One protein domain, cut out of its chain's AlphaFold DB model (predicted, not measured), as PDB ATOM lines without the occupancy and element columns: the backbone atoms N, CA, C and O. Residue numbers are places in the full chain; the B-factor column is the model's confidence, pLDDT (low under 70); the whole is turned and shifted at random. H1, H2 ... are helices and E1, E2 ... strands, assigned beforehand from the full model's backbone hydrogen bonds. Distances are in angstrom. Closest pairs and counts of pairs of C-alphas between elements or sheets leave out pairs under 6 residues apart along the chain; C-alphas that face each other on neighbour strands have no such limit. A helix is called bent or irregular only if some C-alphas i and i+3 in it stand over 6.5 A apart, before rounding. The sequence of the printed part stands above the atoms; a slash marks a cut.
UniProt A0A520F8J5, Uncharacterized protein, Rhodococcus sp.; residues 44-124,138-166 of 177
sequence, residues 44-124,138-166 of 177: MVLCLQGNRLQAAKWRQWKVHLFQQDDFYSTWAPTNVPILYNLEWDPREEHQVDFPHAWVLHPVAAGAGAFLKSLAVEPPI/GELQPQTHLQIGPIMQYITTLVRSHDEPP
ATOM      1  N   MET A  44      20.512  -9.191  -7.964       95.56
ATOM      2  CA  MET A  44      20.897  -9.880  -9.201       95.56
ATOM      3  C   MET A  44      20.734 -11.398  -9.087       95.56
ATOM      4  O   MET A  44      21.136 -12.007  -8.097       95.56
ATOM      5  N   VAL A  45      20.185 -12.013 -10.132       96.38
ATOM      6  CA  VAL A  45      20.146 -13.464 -10.337       96.38
ATOM      7  C   VAL A  45      20.563 -13.752 -11.774       96.38
ATOM      8  O   VAL A  45      19.945 -13.253 -12.713       96.38
ATOM      9  N   LEU A  46      21.601 -14.565 -11.947       94.19
ATOM     10  CA  LEU A  46      22.052 -15.024 -13.258       94.19
ATOM     11  C   LEU A  46      21.433 -16.391 -13.555       94.19
ATOM     12  O   LEU A  46      21.532 -17.311 -12.748       94.19
ATOM     13  N   CYS A  47      20.788 -16.524 -14.710       94.12
ATOM     14  CA  CYS A  47      20.128 -17.753 -15.134       94.12
ATOM     15  C   CYS A  47      20.984 -18.441 -16.197       94.12
ATOM     16  O   CYS A  47      20.980 -18.052 -17.369       94.12
ATOM     17  N   LEU A  48      21.730 -19.459 -15.777       89.94
ATOM     18  CA  LEU A  48      22.579 -20.257 -16.655       89.94
ATOM     19  C   LEU A  48      21.802 -21.451 -17.228       89.94
ATOM     20  O   LEU A  48      21.040 -22.105 -16.520       89.94
ATOM     21  N   GLN A  49      22.037 -21.775 -18.498       87.19
ATOM     22  CA  GLN A  49      21.683 -23.062 -19.092       87.19
ATOM     23  C   GLN A  49      22.960 -23.714 -19.625       87.19
ATOM     24  O   GLN A  49      23.517 -23.289 -20.638       87.19
ATOM     25  N   GLY A  50      23.462 -24.728 -18.918       83.62
ATOM     26  CA  GLY A  50      24.797 -25.269 -19.181       83.62
ATOM     27  C   GLY A  50      25.862 -24.184 -19.006       83.62
ATOM     28  O   GLY A  50      25.931 -23.539 -17.966       83.62
ATOM     29  N   ASN A  51      26.665 -23.950 -20.040       78.31
ATOM     30  CA  ASN A  51      27.690 -22.903 -20.067       78.31
ATOM     31  C   ASN A  51      27.199 -21.574 -20.677       78.31
ATOM     32  O   ASN A  51      28.018 -20.745 -21.073       78.31
ATOM     33  N   ARG A  52      25.882 -21.377 -20.800       86.38
ATOM     34  CA  ARG A  52      25.283 -20.201 -21.433       86.38
ATOM     35  C   ARG A  52      24.560 -19.331 -20.418       86.38
ATOM     36  O   ARG A  52      23.680 -19.825 -19.718       86.38
ATOM     37  N   LEU A  53      24.847 -18.029 -20.397       89.69
ATOM     38  CA  LEU A  53      24.004 -17.062 -19.686       89.69
ATOM     39  C   LEU A  53      22.723 -16.822 -20.487       89.69
ATOM     40  O   LEU A  53      22.705 -16.020 -21.418       89.69
ATOM     41  N   GLN A  54      21.671 -17.567 -20.152       92.19
ATOM     42  CA  GLN A  54      20.384 -17.522 -20.845       92.19
ATOM     43  C   GLN A  54      19.655 -16.206 -20.562       92.19
ATOM     44  O   GLN A  54      19.157 -15.551 -21.479       92.19
ATOM     45  N   ALA A  55      19.613 -15.824 -19.287       94.50
ATOM     46  CA  ALA A  55      18.955 -14.613 -18.830       94.50
ATOM     47  C   ALA A  55      19.617 -14.065 -17.562       94.50
ATOM     48  O   ALA A  55      20.373 -14.756 -16.881       94.50
ATOM     49  N   ALA A  56      19.296 -12.823 -17.225       95.81
ATOM     50  CA  ALA A  56      19.641 -12.209 -15.954       95.81
ATOM     51  C   ALA A  56      18.432 -11.447 -15.413       95.81
ATOM     52  O   ALA A  56      17.754 -10.729 -16.147       95.81
ATOM     53  N   LYS A  57      18.166 -11.605 -14.121       97.00
ATOM     54  CA  LYS A  57      17.107 -10.904 -13.403       97.00
ATOM     55  C   LYS A  57      17.751  -9.893 -12.471       97.00
ATOM     56  O   LYS A  57      18.498 -10.271 -11.573       97.00
ATOM     57  N   TRP A  58      17.443  -8.621 -12.681       97.44
ATOM     58  CA  TRP A  58      17.854  -7.523 -11.821       97.44
ATOM     59  C   TRP A  58      16.619  -6.828 -11.257       97.44
ATOM     60  O   TRP A  58      15.857  -6.207 -11.998       97.44
ATOM     61  N   ARG A  59      16.407  -6.941  -9.943       96.12
ATOM     62  CA  ARG A  59      15.201  -6.449  -9.257       96.12
ATOM     63  C   ARG A  59      13.928  -6.966  -9.935       96.12
ATOM     64  O   ARG A  59      13.763  -8.179 -10.009       96.12
ATOM     65  N   GLN A  60      13.040  -6.098 -10.403       96.81
ATOM     66  CA  GLN A  60      11.823  -6.463 -11.125       96.81
ATOM     67  C   GLN A  60      12.058  -6.774 -12.608       96.81
ATOM     68  O   GLN A  60      11.147  -7.226 -13.289       96.81
ATOM     69  N   TRP A  61      13.256  -6.538 -13.133       97.75
ATOM     70  CA  TRP A  61      13.543  -6.685 -14.552       97.75
ATOM     71  C   TRP A  61      14.170  -8.033 -14.860       97.75
ATOM     72  O   TRP A  61      15.029  -8.509 -14.118       97.75
ATOM     73  N   LYS A  62      13.800  -8.618 -15.996       97.38
ATOM     74  CA  LYS A  62      14.439  -9.818 -16.531       97.38
ATOM     75  C   LYS A  62      14.826  -9.599 -17.979       97.38
ATOM     76  O   LYS A  62      14.003  -9.193 -18.790       97.38
ATOM     77  N   VAL A  63      16.089  -9.880 -18.271       95.69
ATOM     78  CA  VAL A  63      16.706  -9.736 -19.584       95.69
ATOM     79  C   VAL A  63      17.060 -11.118 -20.108       95.69
ATOM     80  O   VAL A  63      17.864 -11.811 -19.489       95.69
ATOM     81  N   HIS A  64      16.508 -11.504 -21.252       94.25
ATOM     82  CA  HIS A  64      16.909 -12.693 -22.004       94.25
ATOM     83  C   HIS A  64      17.929 -12.322 -23.076       94.25
ATOM     84  O   HIS A  64      17.738 -11.370 -23.832       94.25
ATOM     85  N   LEU A  65      19.009 -13.101 -23.155       91.38
ATOM     86  CA  LEU A  65      20.077 -12.940 -24.153       91.38
ATOM     87  C   LEU A  65      19.931 -13.913 -25.336       91.38
ATOM     88  O   LEU A  65      20.636 -13.800 -26.341       91.38
ATOM     89  N   PHE A  66      19.033 -14.888 -25.201       90.56
ATOM     90  CA  PHE A  66      18.745 -15.906 -26.200       90.56
ATOM     91  C   PHE A  66      17.239 -16.131 -26.288       90.56
ATOM     92  O   PHE A  66      16.568 -16.239 -25.262       90.56
ATOM     93  N   GLN A  67      16.732 -16.275 -27.509       89.12
ATOM     94  CA  GLN A  67      15.382 -16.759 -27.764       89.12
ATOM     95  C   GLN A  67      15.370 -18.278 -27.598       89.12
ATOM     96  O   GLN A  67      16.194 -18.969 -28.202       89.12
ATOM     97  N   GLN A  68      14.442 -18.782 -26.791       90.12
ATOM     98  CA  GLN A  68      14.121 -20.201 -26.671       90.12
ATOM     99  C   GLN A  68      12.667 -20.312 -26.191       90.12
ATOM    100  O   GLN A  68      12.363 -19.874 -25.085       90.12
ATOM    101  N   ASP A  69      11.780 -20.859 -27.022       86.69
ATOM    102  CA  ASP A  69      10.328 -20.835 -26.773       86.69
ATOM    103  C   ASP A  69       9.886 -21.920 -25.780       86.69
ATOM    104  O   ASP A  69       8.998 -21.715 -24.956       86.69
ATOM    105  N   ASP A  70      10.529 -23.085 -25.842       86.81
ATOM    106  CA  ASP A  70      10.273 -24.210 -24.951       86.81
ATOM    107  C   ASP A  70      11.548 -25.025 -24.664       86.81
ATOM    108  O   ASP A  70      12.628 -24.775 -25.208       86.81
ATOM    109  N   PHE A  71      11.433 -26.022 -23.787       82.81
ATOM    110  CA  PHE A  71      12.562 -26.846 -23.352       82.81
ATOM    111  C   PHE A  71      13.247 -27.623 -24.495       82.81
ATOM    112  O   PHE A  71      14.452 -27.858 -24.432       82.81
ATOM    113  N   TYR A  72      12.501 -28.009 -25.531       88.06
ATOM    114  CA  TYR A  72      12.980 -28.782 -26.683       88.06
ATOM    115  C   TYR A  72      13.318 -27.913 -27.900       88.06
ATOM    116  O   TYR A  72      13.924 -28.402 -28.856       88.06
ATOM    117  N   SER A  73      12.925 -26.642 -27.882       89.31
ATOM    118  CA  SER A  73      13.193 -25.701 -28.960       89.31
ATOM    119  C   SER A  73      14.690 -25.425 -29.124       89.31
ATOM    120  O   SER A  73      15.487 -25.474 -28.182       89.31
ATOM    121  N   THR A  74      15.085 -25.133 -30.364       89.25
ATOM    122  CA  THR A  74      16.437 -24.642 -30.636       89.25
ATOM    123  C   THR A  74      16.551 -23.219 -30.113       89.25
ATOM    124  O   THR A  74      15.642 -22.412 -30.288       89.25
ATOM    125  N   TRP A  75      17.682 -22.908 -29.495       88.62
ATOM    126  CA  TRP A  75      17.969 -21.570 -29.007       88.62
ATOM    127  C   TRP A  75      18.701 -20.744 -30.069       88.62
ATOM    128  O   TRP A  75      19.492 -21.276 -30.850       88.62
ATOM    129  N   ALA A  76      18.482 -19.430 -30.067       88.00
ATOM    130  CA  ALA A  76      19.200 -18.493 -30.928       88.00
ATOM    131  C   ALA A  76      19.609 -17.235 -30.144       88.00
ATOM    132  O   ALA A  76      18.807 -16.731 -29.357       88.00
ATOM    133  N   PRO A  77      20.835 -16.709 -30.322       86.31
ATOM    134  CA  PRO A  77      21.225 -15.446 -29.703       86.31
ATOM    135  C   PRO A  77      20.401 -14.294 -30.282       86.31
ATOM    136  O   PRO A  77      20.141 -14.255 -31.487       86.31
ATOM    137  N   THR A  78      20.025 -13.335 -29.438       82.19
ATOM    138  CA  THR A  78      19.333 -12.121 -29.882       82.19
ATOM    139  C   THR A  78      20.316 -10.957 -30.016       82.19
ATOM    140  O   THR A  78      21.239 -10.799 -29.219       82.19
ATOM    141  N   ASN A  79      20.137 -10.127 -31.051       79.38
ATOM    142  CA  ASN A  79      20.950  -8.914 -31.233       79.38
ATOM    143  C   ASN A  79      20.591  -7.832 -30.210       79.38
ATOM    144  O   ASN A  79      21.449  -7.076 -29.765       79.38
ATOM    145  N   VAL A  80      19.305  -7.757 -29.867       82.62
ATOM    146  CA  VAL A  80      18.777  -6.903 -28.810       82.62
ATOM    147  C   VAL A  80      18.238  -7.836 -27.731       82.62
ATOM    148  O   VAL A  80      17.428  -8.710 -28.058       82.62
ATOM    149  N   PRO A  81      18.697  -7.713 -26.477       88.25
ATOM    150  CA  PRO A  81      18.151  -8.502 -25.386       88.25
ATOM    151  C   PRO A  81      16.653  -8.244 -25.206       88.25
ATOM    152  O   PRO A  81      16.211  -7.105 -25.344       88.25
ATOM    153  N   ILE A  82      15.904  -9.293 -24.871       92.12
ATOM    154  CA  ILE A  82      14.460  -9.203 -24.629       92.12
ATOM    155  C   ILE A  82      14.249  -8.897 -23.151       92.12
ATOM    156  O   ILE A  82      14.773  -9.602 -22.289       92.12
ATOM    157  N   LEU A  83      13.503  -7.846 -22.853       95.31
ATOM    158  CA  LEU A  83      13.347  -7.263 -21.534       95.31
ATOM    159  C   LEU A  83      11.883  -7.307 -21.097       95.31
ATOM    160  O   LEU A  83      11.002  -6.735 -21.739       95.31
ATOM    161  N   TYR A  84      11.668  -7.903 -19.929       96.75
ATOM    162  CA  TYR A  84      10.384  -7.955 -19.240       96.75
ATOM    163  C   TYR A  84      10.481  -7.313 -17.860       96.75
ATOM    164  O   TYR A  84      11.549  -7.281 -17.238       96.75
ATOM    165  N   ASN A  85       9.343  -6.843 -17.355       97.44
ATOM    166  CA  ASN A  85       9.194  -6.420 -15.971       97.44
ATOM    167  C   ASN A  85       8.252  -7.388 -15.246       97.44
ATOM    168  O   ASN A  85       7.041  -7.372 -15.440       97.44
ATOM    169  N   LEU A  86       8.833  -8.212 -14.384       97.25
ATOM    170  CA  LEU A  86       8.169  -9.309 -13.694       97.25
ATOM    171  C   LEU A  86       7.205  -8.859 -12.590       97.25
ATOM    172  O   LEU A  86       6.439  -9.682 -12.099       97.25
ATOM    173  N   GLU A  87       7.250  -7.592 -12.163       96.06
ATOM    174  CA  GLU A  87       6.361  -7.089 -11.108       96.06
ATOM    175  C   GLU A  87       4.913  -6.977 -11.598       96.06
ATOM    176  O   GLU A  87       3.988  -7.337 -10.874       96.06
ATOM    177  N   TRP A  88       4.711  -6.532 -12.840       95.19
ATOM    178  CA  TRP A  88       3.381  -6.435 -13.450       95.19
ATOM    179  C   TRP A  88       3.155  -7.437 -14.589       95.19
ATOM    180  O   TRP A  88       2.001  -7.739 -14.890       95.19
ATOM    181  N   ASP A  89       4.218  -7.993 -15.177       97.38
ATOM    182  CA  ASP A  89       4.163  -9.039 -16.204       97.38
ATOM    183  C   ASP A  89       4.929 -10.305 -15.772       97.38
ATOM    184  O   ASP A  89       5.959 -10.664 -16.349       97.38
ATOM    185  N   PRO A  90       4.443 -11.030 -14.747       96.31
ATOM    186  CA  PRO A  90       5.084 -12.257 -14.274       96.31
ATOM    187  C   PRO A  90       5.041 -13.402 -15.298       96.31
ATOM    188  O   PRO A  90       5.686 -14.428 -15.093       96.31
ATOM    189  N   ARG A  91       4.247 -13.263 -16.369       96.38
ATOM    190  CA  ARG A  91       4.115 -14.252 -17.447       96.38
ATOM    191  C   ARG A  91       5.064 -13.989 -18.616       96.38
ATOM    192  O   ARG A  91       5.146 -14.848 -19.486       96.38
ATOM    193  N   GLU A  92       5.785 -12.865 -18.606       95.69
ATOM    194  CA  GLU A  92       6.733 -12.480 -19.658       95.69
ATOM    195  C   GLU A  92       6.058 -12.402 -21.045       95.69
ATOM    196  O   GLU A  92       6.583 -12.891 -22.041       95.69
ATOM    197  N   GLU A  93       4.858 -11.817 -21.112       95.19
ATOM    198  CA  GLU A  93       4.054 -11.705 -22.340       95.19
ATOM    199  C   GLU A  93       4.233 -10.351 -23.056       95.19
ATOM    200  O   GLU A  93       3.913 -10.226 -24.240       95.19
ATOM    201  N   HIS A  94       4.753  -9.332 -22.367       94.31
ATOM    202  CA  HIS A  94       4.812  -7.951 -22.841       94.31
ATOM    203  C   HIS A  94       6.247  -7.408 -22.799       94.31
ATOM    204  O   HIS A  94       6.689  -6.843 -21.798       94.31
ATOM    205  N   GLN A  95       6.970  -7.535 -23.916       92.69
ATOM    206  CA  GLN A  95       8.323  -6.977 -24.048       92.69
ATOM    207  C   GLN A  95       8.309  -5.441 -23.966       92.69
ATOM    208  O   GLN A  95       7.437  -4.776 -24.538       92.69
ATOM    209  N   VAL A  96       9.293  -4.864 -23.275       92.94
ATOM    210  CA  VAL A  96       9.379  -3.416 -23.008       92.94
ATOM    211  C   VAL A  96      10.768  -2.837 -23.304       92.94
ATOM    212  O   VAL A  96      11.215  -1.888 -22.669       92.94
ATOM    213  N   ASP A  97      11.462  -3.395 -24.292       81.94
ATOM    214  CA  ASP A  97      12.910  -3.234 -24.490       81.94
ATOM    215  C   ASP A  97      13.375  -1.777 -24.607       81.94
ATOM    216  O   ASP A  97      14.047  -1.245 -23.724       81.94
ATOM    217  N   PHE A  98      13.031  -1.111 -25.712       84.56
ATOM    218  CA  PHE A  98      13.683   0.138 -26.108       84.56
ATOM    219  C   PHE A  98      13.528   1.282 -25.085       84.56
ATOM    220  O   PHE A  98      14.531   1.928 -24.771       84.56
ATOM    221  N   PRO A  99      12.340   1.532 -24.493       90.94
ATOM    222  CA  PRO A  99      12.181   2.573 -23.474       90.94
ATOM    223  C   PRO A  99      12.931   2.285 -22.162       90.94
ATOM    224  O   PRO A  99      13.199   3.209 -21.393       90.94
ATOM    225  N   HIS A 100      13.283   1.023 -21.900       94.19
ATOM    226  CA  HIS A 100      13.889   0.570 -20.646       94.19
ATOM    227  C   HIS A 100      15.303  -0.004 -20.833       94.19
ATOM    228  O   HIS A 100      15.841  -0.646 -19.932       94.19
ATOM    229  N   ALA A 101      15.964   0.298 -21.955       90.88
ATOM    230  CA  ALA A 101      17.307  -0.192 -22.283       90.88
ATOM    231  C   ALA A 101      18.384   0.155 -21.232       90.88
ATOM    232  O   ALA A 101      19.416  -0.509 -21.157       90.88
ATOM    233  N   TRP A 102      18.145   1.154 -20.375       93.94
ATOM    234  CA  TRP A 102      19.021   1.495 -19.249       93.94
ATOM    235  C   TRP A 102      19.219   0.329 -18.260       93.94
ATOM    236  O   TRP A 102      20.256   0.264 -17.602       93.94
ATOM    237  N   VAL A 103      18.278  -0.622 -18.200       95.31
ATOM    238  CA  VAL A 103      18.367  -1.857 -17.396       95.31
ATOM    239  C   VAL A 103      19.544  -2.740 -17.822       95.31
ATOM    240  O   VAL A 103      20.093  -3.488 -17.011       95.31
ATOM    241  N   LEU A 104      19.991  -2.632 -19.075       91.94
ATOM    242  CA  LEU A 104      21.133  -3.401 -19.562       91.94
ATOM    243  C   LEU A 104      22.433  -3.030 -18.842       91.94
ATOM    244  O   LEU A 104      23.315  -3.875 -18.733       91.94
ATOM    245  N   HIS A 105      22.558  -1.813 -18.305       92.69
ATOM    246  CA  HIS A 105      23.757  -1.388 -17.583       92.69
ATOM    247  C   HIS A 105      24.003  -2.199 -16.292       92.69
ATOM    248  O   HIS A 105      25.062  -2.821 -16.182       92.69
ATOM    249  N   PRO A 106      23.074  -2.258 -15.311       95.50
ATOM    250  CA  PRO A 106      23.266  -3.090 -14.122       95.50
ATOM    251  C   PRO A 106      23.351  -4.586 -14.450       95.50
ATOM    252  O   PRO A 106      24.118  -5.300 -13.805       95.50
ATOM    253  N   VAL A 107      22.634  -5.065 -15.473       93.25
ATOM    254  CA  VAL A 107      22.737  -6.460 -15.933       93.25
ATOM    255  C   VAL A 107      24.133  -6.774 -16.471       93.25
ATOM    256  O   VAL A 107      24.732  -7.768 -16.062       93.25
ATOM    257  N   ALA A 108      24.689  -5.915 -17.325       90.31
ATOM    258  CA  ALA A 108      26.043  -6.074 -17.845       90.31
ATOM    259  C   ALA A 108      27.095  -6.007 -16.729       90.31
ATOM    260  O   ALA A 108      28.037  -6.797 -16.733       90.31
ATOM    261  N   ALA A 109      26.917  -5.121 -15.743       91.69
ATOM    262  CA  ALA A 109      27.797  -5.050 -14.579       91.69
ATOM    263  C   ALA A 109      27.768  -6.349 -13.753       91.69
ATOM    264  O   ALA A 109      28.827  -6.867 -13.402       91.69
ATOM    265  N   GLY A 110      26.581  -6.911 -13.496       91.12
ATOM    266  CA  GLY A 110      26.434  -8.184 -12.782       91.12
ATOM    267  C   GLY A 110      27.033  -9.370 -13.542       91.12
ATOM    268  O   GLY A 110      27.789 -10.150 -12.970       91.12
ATOM    269  N   ALA A 111      26.765  -9.470 -14.847       88.38
ATOM    270  CA  ALA A 111      27.362 -10.500 -15.697       88.38
ATOM    271  C   ALA A 111      28.894 -10.366 -15.769       88.38
ATOM    272  O   ALA A 111      29.608 -11.363 -15.688       88.38
ATOM    273  N   GLY A 112      29.412  -9.139 -15.865       86.69
ATOM    274  CA  GLY A 112      30.847  -8.864 -15.853       86.69
ATOM    275  C   GLY A 112      31.515  -9.206 -14.518       86.69
ATOM    276  O   GLY A 112      32.624  -9.731 -14.518       86.69
ATOM    277  N   ALA A 113      30.851  -8.955 -13.386       88.81
ATOM    278  CA  ALA A 113      31.347  -9.359 -12.070       88.81
ATOM    279  C   ALA A 113      31.443 -10.887 -11.946       88.81
ATOM    280  O   ALA A 113      32.460 -11.396 -11.483       88.81
ATOM    281  N   PHE A 114      30.440 -11.614 -12.443       87.94
ATOM    282  CA  PHE A 114      30.465 -13.075 -12.495       87.94
ATOM    283  C   PHE A 114      31.561 -13.618 -13.425       87.94
ATOM    284  O   PHE A 114      32.297 -14.521 -13.061       87.94
ATOM    285  N   LEU A 115      31.755 -13.036 -14.610       82.88
ATOM    286  CA  LEU A 115      32.881 -13.423 -15.471       82.88
ATOM    287  C   LEU A 115      34.235 -13.236 -14.786       82.88
ATOM    288  O   LEU A 115      35.121 -14.075 -14.926       82.88
ATOM    289  N   LYS A 116      34.400 -12.128 -14.057       81.69
ATOM    290  CA  LYS A 116      35.621 -11.868 -13.295       81.69
ATOM    291  C   LYS A 116      35.820 -12.919 -12.208       81.69
ATOM    292  O   LYS A 116      36.936 -13.407 -12.086       81.69
ATOM    293  N   SER A 117      34.774 -13.309 -11.475       84.31
ATOM    294  CA  SER A 117      34.905 -14.366 -10.464       84.31
ATOM    295  C   SER A 117      35.325 -15.699 -11.081       84.31
ATOM    296  O   SER A 117      36.185 -16.361 -10.511       84.31
ATOM    297  N   LEU A 118      34.818 -16.043 -12.271       80.69
ATOM    298  CA  LEU A 118      35.227 -17.249 -13.002       80.69
ATOM    299  C   LEU A 118      36.664 -17.196 -13.538       80.69
ATOM    300  O   LEU A 118      37.284 -18.241 -13.742       80.69
ATOM    301  N   ALA A 119      37.193 -16.000 -13.803       75.50
ATOM    302  CA  ALA A 119      38.601 -15.841 -14.144       75.50
ATOM    303  C   ALA A 119      39.491 -16.134 -12.927       75.50
ATOM    304  O   ALA A 119      40.498 -16.820 -13.071       75.50
ATOM    305  N   VAL A 120      39.087 -15.659 -11.744       77.75
ATOM    306  CA  VAL A 120      39.798 -15.880 -10.475       77.75
ATOM    307  C   VAL A 120      39.717 -17.346 -10.036       77.75
ATOM    308  O   VAL A 120      40.728 -17.940  -9.659       77.75
ATOM    309  N   GLU A 121      38.520 -17.934 -10.093       81.06
ATOM    310  CA  GLU A 121      38.243 -19.312  -9.694       81.06
ATOM    311  C   GLU A 121      37.374 -20.010 -10.757       81.06
ATOM    312  O   GLU A 121      36.166 -19.768 -10.842       81.06
ATOM    313  N   PRO A 122      37.971 -20.859 -11.613       78.62
ATOM    314  CA  PRO A 122      37.245 -21.484 -12.709       78.62
ATOM    315  C   PRO A 122      36.220 -22.518 -12.206       78.62
ATOM    316  O   PRO A 122      36.439 -23.151 -11.171       78.62
ATOM    317  N   PRO A 123      35.135 -22.776 -12.966       79.69
ATOM    318  CA  PRO A 123      34.124 -23.751 -12.573       79.69
ATOM    319  C   PRO A 123      34.703 -25.149 -12.333       79.69
ATOM    320  O   PRO A 123      35.491 -25.666 -13.134       79.69
ATOM    321  N   ILE A 124      34.229 -25.801 -11.270       82.19
ATOM    322  CA  ILE A 124      34.551 -27.199 -10.978       82.19
ATOM    323  C   ILE A 124      34.015 -28.077 -12.114       82.19
ATOM    324  O   ILE A 124      32.839 -28.013 -12.479       82.19
ATOM    325  N   GLY A 138      47.955 -18.994  -7.449       64.56
ATOM    326  CA  GLY A 138      49.007 -18.913  -8.465       64.56
ATOM    327  C   GLY A 138      49.154 -20.143  -9.371       64.56
ATOM    328  O   GLY A 138      50.014 -20.131 -10.257       64.56
ATOM    329  N   GLU A 139      48.344 -21.190  -9.193       65.94
ATOM    330  CA  GLU A 139      48.377 -22.394 -10.032       65.94
ATOM    331  C   GLU A 139      47.672 -22.174 -11.382       65.94
ATOM    332  O   GLU A 139      46.563 -21.647 -11.443       65.94
ATOM    333  N   LEU A 140      48.312 -22.598 -12.478       60.75
ATOM    334  CA  LEU A 140      47.804 -22.449 -13.844       60.75
ATOM    335  C   LEU A 140      46.767 -23.528 -14.194       60.75
ATOM    336  O   LEU A 140      47.103 -24.711 -14.235       60.75
ATOM    337  N   GLN A 141      45.540 -23.124 -14.541       63.25
ATOM    338  CA  GLN A 141      44.447 -24.048 -14.871       63.25
ATOM    339  C   GLN A 141      43.950 -23.916 -16.325       63.25
ATOM    340  O   GLN A 141      43.784 -22.795 -16.811       63.25
ATOM    341  N   PRO A 142      43.653 -25.033 -17.029       57.97
ATOM    342  CA  PRO A 142      42.990 -25.004 -18.335       57.97
ATOM    343  C   PRO A 142      41.517 -24.588 -18.201       57.97
ATOM    344  O   PRO A 142      40.750 -25.278 -17.518       57.97
ATOM    345  N   GLN A 143      41.106 -23.511 -18.879       56.75
ATOM    346  CA  GLN A 143      39.725 -23.009 -18.845       56.75
ATOM    347  C   GLN A 143      38.810 -23.617 -19.923       56.75
ATOM    348  O   GLN A 143      39.240 -23.965 -21.023       56.75
ATOM    349  N   THR A 144      37.516 -23.736 -19.598       54.84
ATOM    350  CA  THR A 144      36.442 -24.085 -20.547       54.84
ATOM    351  C   THR A 144      35.437 -22.929 -20.627       54.84
ATOM    352  O   THR A 144      35.249 -22.188 -19.671       54.84
ATOM    353  N   HIS A 145      34.816 -22.772 -21.790       56.06
ATOM    354  CA  HIS A 145      34.205 -21.545 -22.299       56.06
ATOM    355  C   HIS A 145      32.831 -21.243 -21.681       56.06
ATOM    356  O   HIS A 145      31.927 -22.074 -21.804       56.06
ATOM    357  N   LEU A 146      32.640 -20.045 -21.111       55.94
ATOM    358  CA  LEU A 146      31.307 -19.498 -20.824       55.94
ATOM    359  C   LEU A 146      30.834 -18.645 -22.011       55.94
ATOM    360  O   LEU A 146      31.533 -17.733 -22.452       55.94
ATOM    361  N   GLN A 147      29.637 -18.927 -22.522       54.50
ATOM    362  CA  GLN A 147      29.005 -18.144 -23.578       54.50
ATOM    363  C   GLN A 147      28.032 -17.122 -22.975       54.50
ATOM    364  O   GLN A 147      27.040 -17.488 -22.339       54.50
ATOM    365  N   ILE A 148      28.269 -15.834 -23.229       53.72
ATOM    366  CA  ILE A 148      27.347 -14.753 -22.862       53.72
ATOM    367  C   ILE A 148      26.795 -14.144 -24.146       53.72
ATOM    368  O   ILE A 148      27.450 -13.353 -24.824       53.72
ATOM    369  N   GLY A 149      25.570 -14.529 -24.502       53.47
ATOM    370  CA  GLY A 149      24.917 -14.025 -25.711       53.47
ATOM    371  C   GLY A 149      25.684 -14.375 -27.005       53.47
ATOM    372  O   GLY A 149      26.272 -15.460 -27.113       53.47
ATOM    373  N   PRO A 150      25.699 -13.471 -28.004       40.78
ATOM    374  CA  PRO A 150      26.482 -13.649 -29.229       40.78
ATOM    375  C   PRO A 150      28.001 -13.531 -29.004       40.78
ATOM    376  O   PRO A 150      28.773 -13.843 -29.909       40.78
ATOM    377  N   ILE A 151      28.451 -13.109 -27.817       44.06
ATOM    378  CA  ILE A 151      29.871 -13.058 -27.474       44.06
ATOM    379  C   ILE A 151      30.270 -14.424 -26.907       44.06
ATOM    380  O   ILE A 151      30.112 -14.722 -25.721       44.06
ATOM    381  N   MET A 152      30.807 -15.276 -27.779       42.56
ATOM    382  CA  MET A 152      31.628 -16.401 -27.343       42.56
ATOM    383  C   MET A 152      33.008 -15.857 -26.965       42.56
ATOM    384  O   MET A 152      33.798 -15.506 -27.841       42.56
ATOM    385  N   GLN A 153      33.312 -15.767 -25.669       39.88
ATOM    386  CA  GLN A 153      34.696 -15.581 -25.246       39.88
ATOM    387  C   GLN A 153      35.407 -16.934 -25.297       39.88
ATOM    388  O   GLN A 153      35.146 -17.836 -24.500       39.88
ATOM    389  N   TYR A 154      36.304 -17.069 -26.276       33.81
ATOM    390  CA  TYR A 154      37.253 -18.171 -26.349       33.81
ATOM    391  C   TYR A 154      38.494 -17.829 -25.542       33.81
ATOM    392  O   TYR A 154      39.404 -17.173 -26.039       33.81
ATOM    393  N   ILE A 155      38.523 -18.262 -24.284       37.59
ATOM    394  CA  ILE A 155      39.722 -18.187 -23.456       37.59
ATOM    395  C   ILE A 155      40.319 -19.594 -23.397       37.59
ATOM    396  O   ILE A 155      40.059 -20.376 -22.489       37.59
ATOM    397  N   THR A 156      41.117 -19.934 -24.411       37.97
ATOM    398  CA  THR A 156      42.023 -21.092 -24.366       37.97
ATOM    399  C   THR A 156      43.344 -20.632 -23.750       37.97
ATOM    400  O   THR A 156      44.373 -20.589 -24.421       37.97
ATOM    401  N   THR A 157      43.318 -20.197 -22.493       48.12
ATOM    402  CA  THR A 157      44.527 -19.786 -21.769       48.12
ATOM    403  C   THR A 157      44.621 -20.506 -20.430       48.12
ATOM    404  O   THR A 157      43.646 -21.056 -19.916       48.12
ATOM    405  N   LEU A 158      45.843 -20.554 -19.903       53.22
ATOM    406  CA  LEU A 158      46.099 -20.944 -18.527       53.22
ATOM    407  C   LEU A 158      45.932 -19.699 -17.653       53.22
ATOM    408  O   LEU A 158      46.621 -18.706 -17.887       53.22
ATOM    409  N   VAL A 159      45.042 -19.752 -16.666       58.12
ATOM    410  CA  VAL A 159      44.861 -18.664 -15.691       58.12
ATOM    411  C   VAL A 159      45.384 -19.112 -14.335       58.12
ATOM    412  O   VAL A 159      45.192 -20.270 -13.963       58.12
ATOM    413  N   ARG A 160      46.094 -18.215 -13.640       57.16
ATOM    414  CA  ARG A 160      46.518 -18.425 -12.253       57.16
ATOM    415  C   ARG A 160      45.309 -18.269 -11.340       57.16
ATOM    416  O   ARG A 160      44.642 -17.241 -11.393       57.16
ATOM    417  N   SER A 161      45.035 -19.272 -10.516       63.62
ATOM    418  CA  SER A 161      43.998 -19.168  -9.489       63.62
ATOM    419  C   SER A 161      44.315 -18.013  -8.526       63.62
ATOM    420  O   SER A 161      45.479 -17.788  -8.190       63.62
ATOM    421  N   HIS A 162      43.286 -17.306  -8.056       63.88
ATOM    422  CA  HIS A 162      43.394 -16.254  -7.031       63.88
ATOM    423  C   HIS A 162      44.138 -14.955  -7.425       63.88
ATOM    424  O   HIS A 162      44.320 -14.097  -6.560       63.88
ATOM    425  N   ASP A 163      44.527 -14.764  -8.691       60.50
ATOM    426  CA  ASP A 163      45.014 -13.466  -9.190       60.50
ATOM    427  C   ASP A 163      43.843 -12.546  -9.588       60.50
ATOM    428  O   ASP A 163      42.777 -13.007  -9.999       60.50
ATOM    429  N   GLU A 164      44.038 -11.228  -9.489       57.00
ATOM    430  CA  GLU A 164      43.090 -10.224  -9.992       57.00
ATOM    431  C   GLU A 164      42.867 -10.433 -11.510       57.00
ATOM    432  O   GLU A 164      43.827 -10.759 -12.220       57.00
ATOM    433  N   PRO A 165      41.631 -10.302 -12.041       55.44
ATOM    434  CA  PRO A 165      41.369 -10.528 -13.461       55.44
ATOM    435  C   PRO A 165      42.323  -9.684 -14.320       55.44
ATOM    436  O   PRO A 165      42.527  -8.509 -14.005       55.44
ATOM    437  N   PRO A 166      42.903 -10.250 -15.398       52.62
ATOM    438  CA  PRO A 166      43.875  -9.539 -16.216       52.62
ATOM    439  C   PRO A 166      43.293  -8.212 -16.713       52.62
ATOM    440  O   PRO A 166      42.127  -8.156 -17.120       52.62
TER     441      PRO A 166
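This is residues 44 to 124 and 138 to 166 of the 177 residues of an uncharacterized protein of Rhodococcus sp. (UniProt A0A520F8J5). A twisted sheet of four strands, E1 to E4, has one long helix, H1, laid slantwise over one face, and the last part of H1 runs on past the sheet to a small separate hairpin, E5 and E6. The long link between E5 and E6 folds back to the larger sheet, where residues 147 to 148 pair with residues 52 to 53 of E2, while residues 69 to 74 stick out in a loop. The printed part has 110 residues, with one named helix and six named strands in the order E1 E2 E3 E4 H1 E5 E6, of mixed class. The larger sheet has the order E1, E2, E3, E4, and both sheets are antiparallel. The whole is elongated, 48 by 29 by 21 A, and only just compact, close to loose, with a radius of gyration of the C-alphas of 15.5 A.

E1, residues 44 to 49, E2, residues 52 to 58, E3, residues 61 to 67, and E4, residues 76 to 85, form a meander, each strand the antiparallel neighbour of the one before. In the hairpin E1 and E2, N 45 and O 57 are 2.8 A apart; in E2 and E3, N 58 and O 61 are 2.8 A apart; in E3 and E4, N 64 and O 82 are 2.8 A apart. E4 bends by 91 degrees at residue 79. H1, residues 98 to 120, is on this sheet, giving two layers, a helix on one face of a sheet, at a height over the sheet of 8.0 A. On the local plane its line stands at 57 degrees to E2, slantwise to the strands. It lies over E2 and, only just, over E1, E3 and E4, with 3 C-alphas each. The closest C-alphas of E2 and H1 are those of Trp 58 and Val 107, 6.5 A apart. H1 is irregular, with C-alphas 99 and 102 8.1 A apart, and has a kink of 29 degrees near residue 105; 14 of its 19 O i to N i+4 pairs are within hydrogen-bond range. E5, residues 140 to 142, and E6, residues 158 to 160, form an antiparallel hairpin, with N 141 and O 159 2.9 A apart. The closest C-alphas of H1 and E6 are those of Ala 119 and Val 159, 7.0 A apart. E5 and E6 are apart from E1, E2, E3 and E4.

E1 begins at C-alpha 44, (20.897, -9.880, -9.201), and measures 16.5 A, E2 17.6 A, E3 16.7 A and E4 21.7 A. H1 measures 34.4 A, from C-alpha 98 at (13.683, 0.138, -26.108). E5 measures 7.1 A and E6 6.8 A, ending at C-alpha 160, (46.518, -18.425, -12.253).

The two C-alphas farthest apart, those of Trp 88 and Glu 139, are 47.9 A apart. Residues 125 to 137 are not printed, and C-alphas 124 and 138 are 16.9 A apart across the cut. The links E4 to H1 and E5 to E6 are long. The mean pLDDT of the printed part is 80.4, and residues 138 to 166 are under 70.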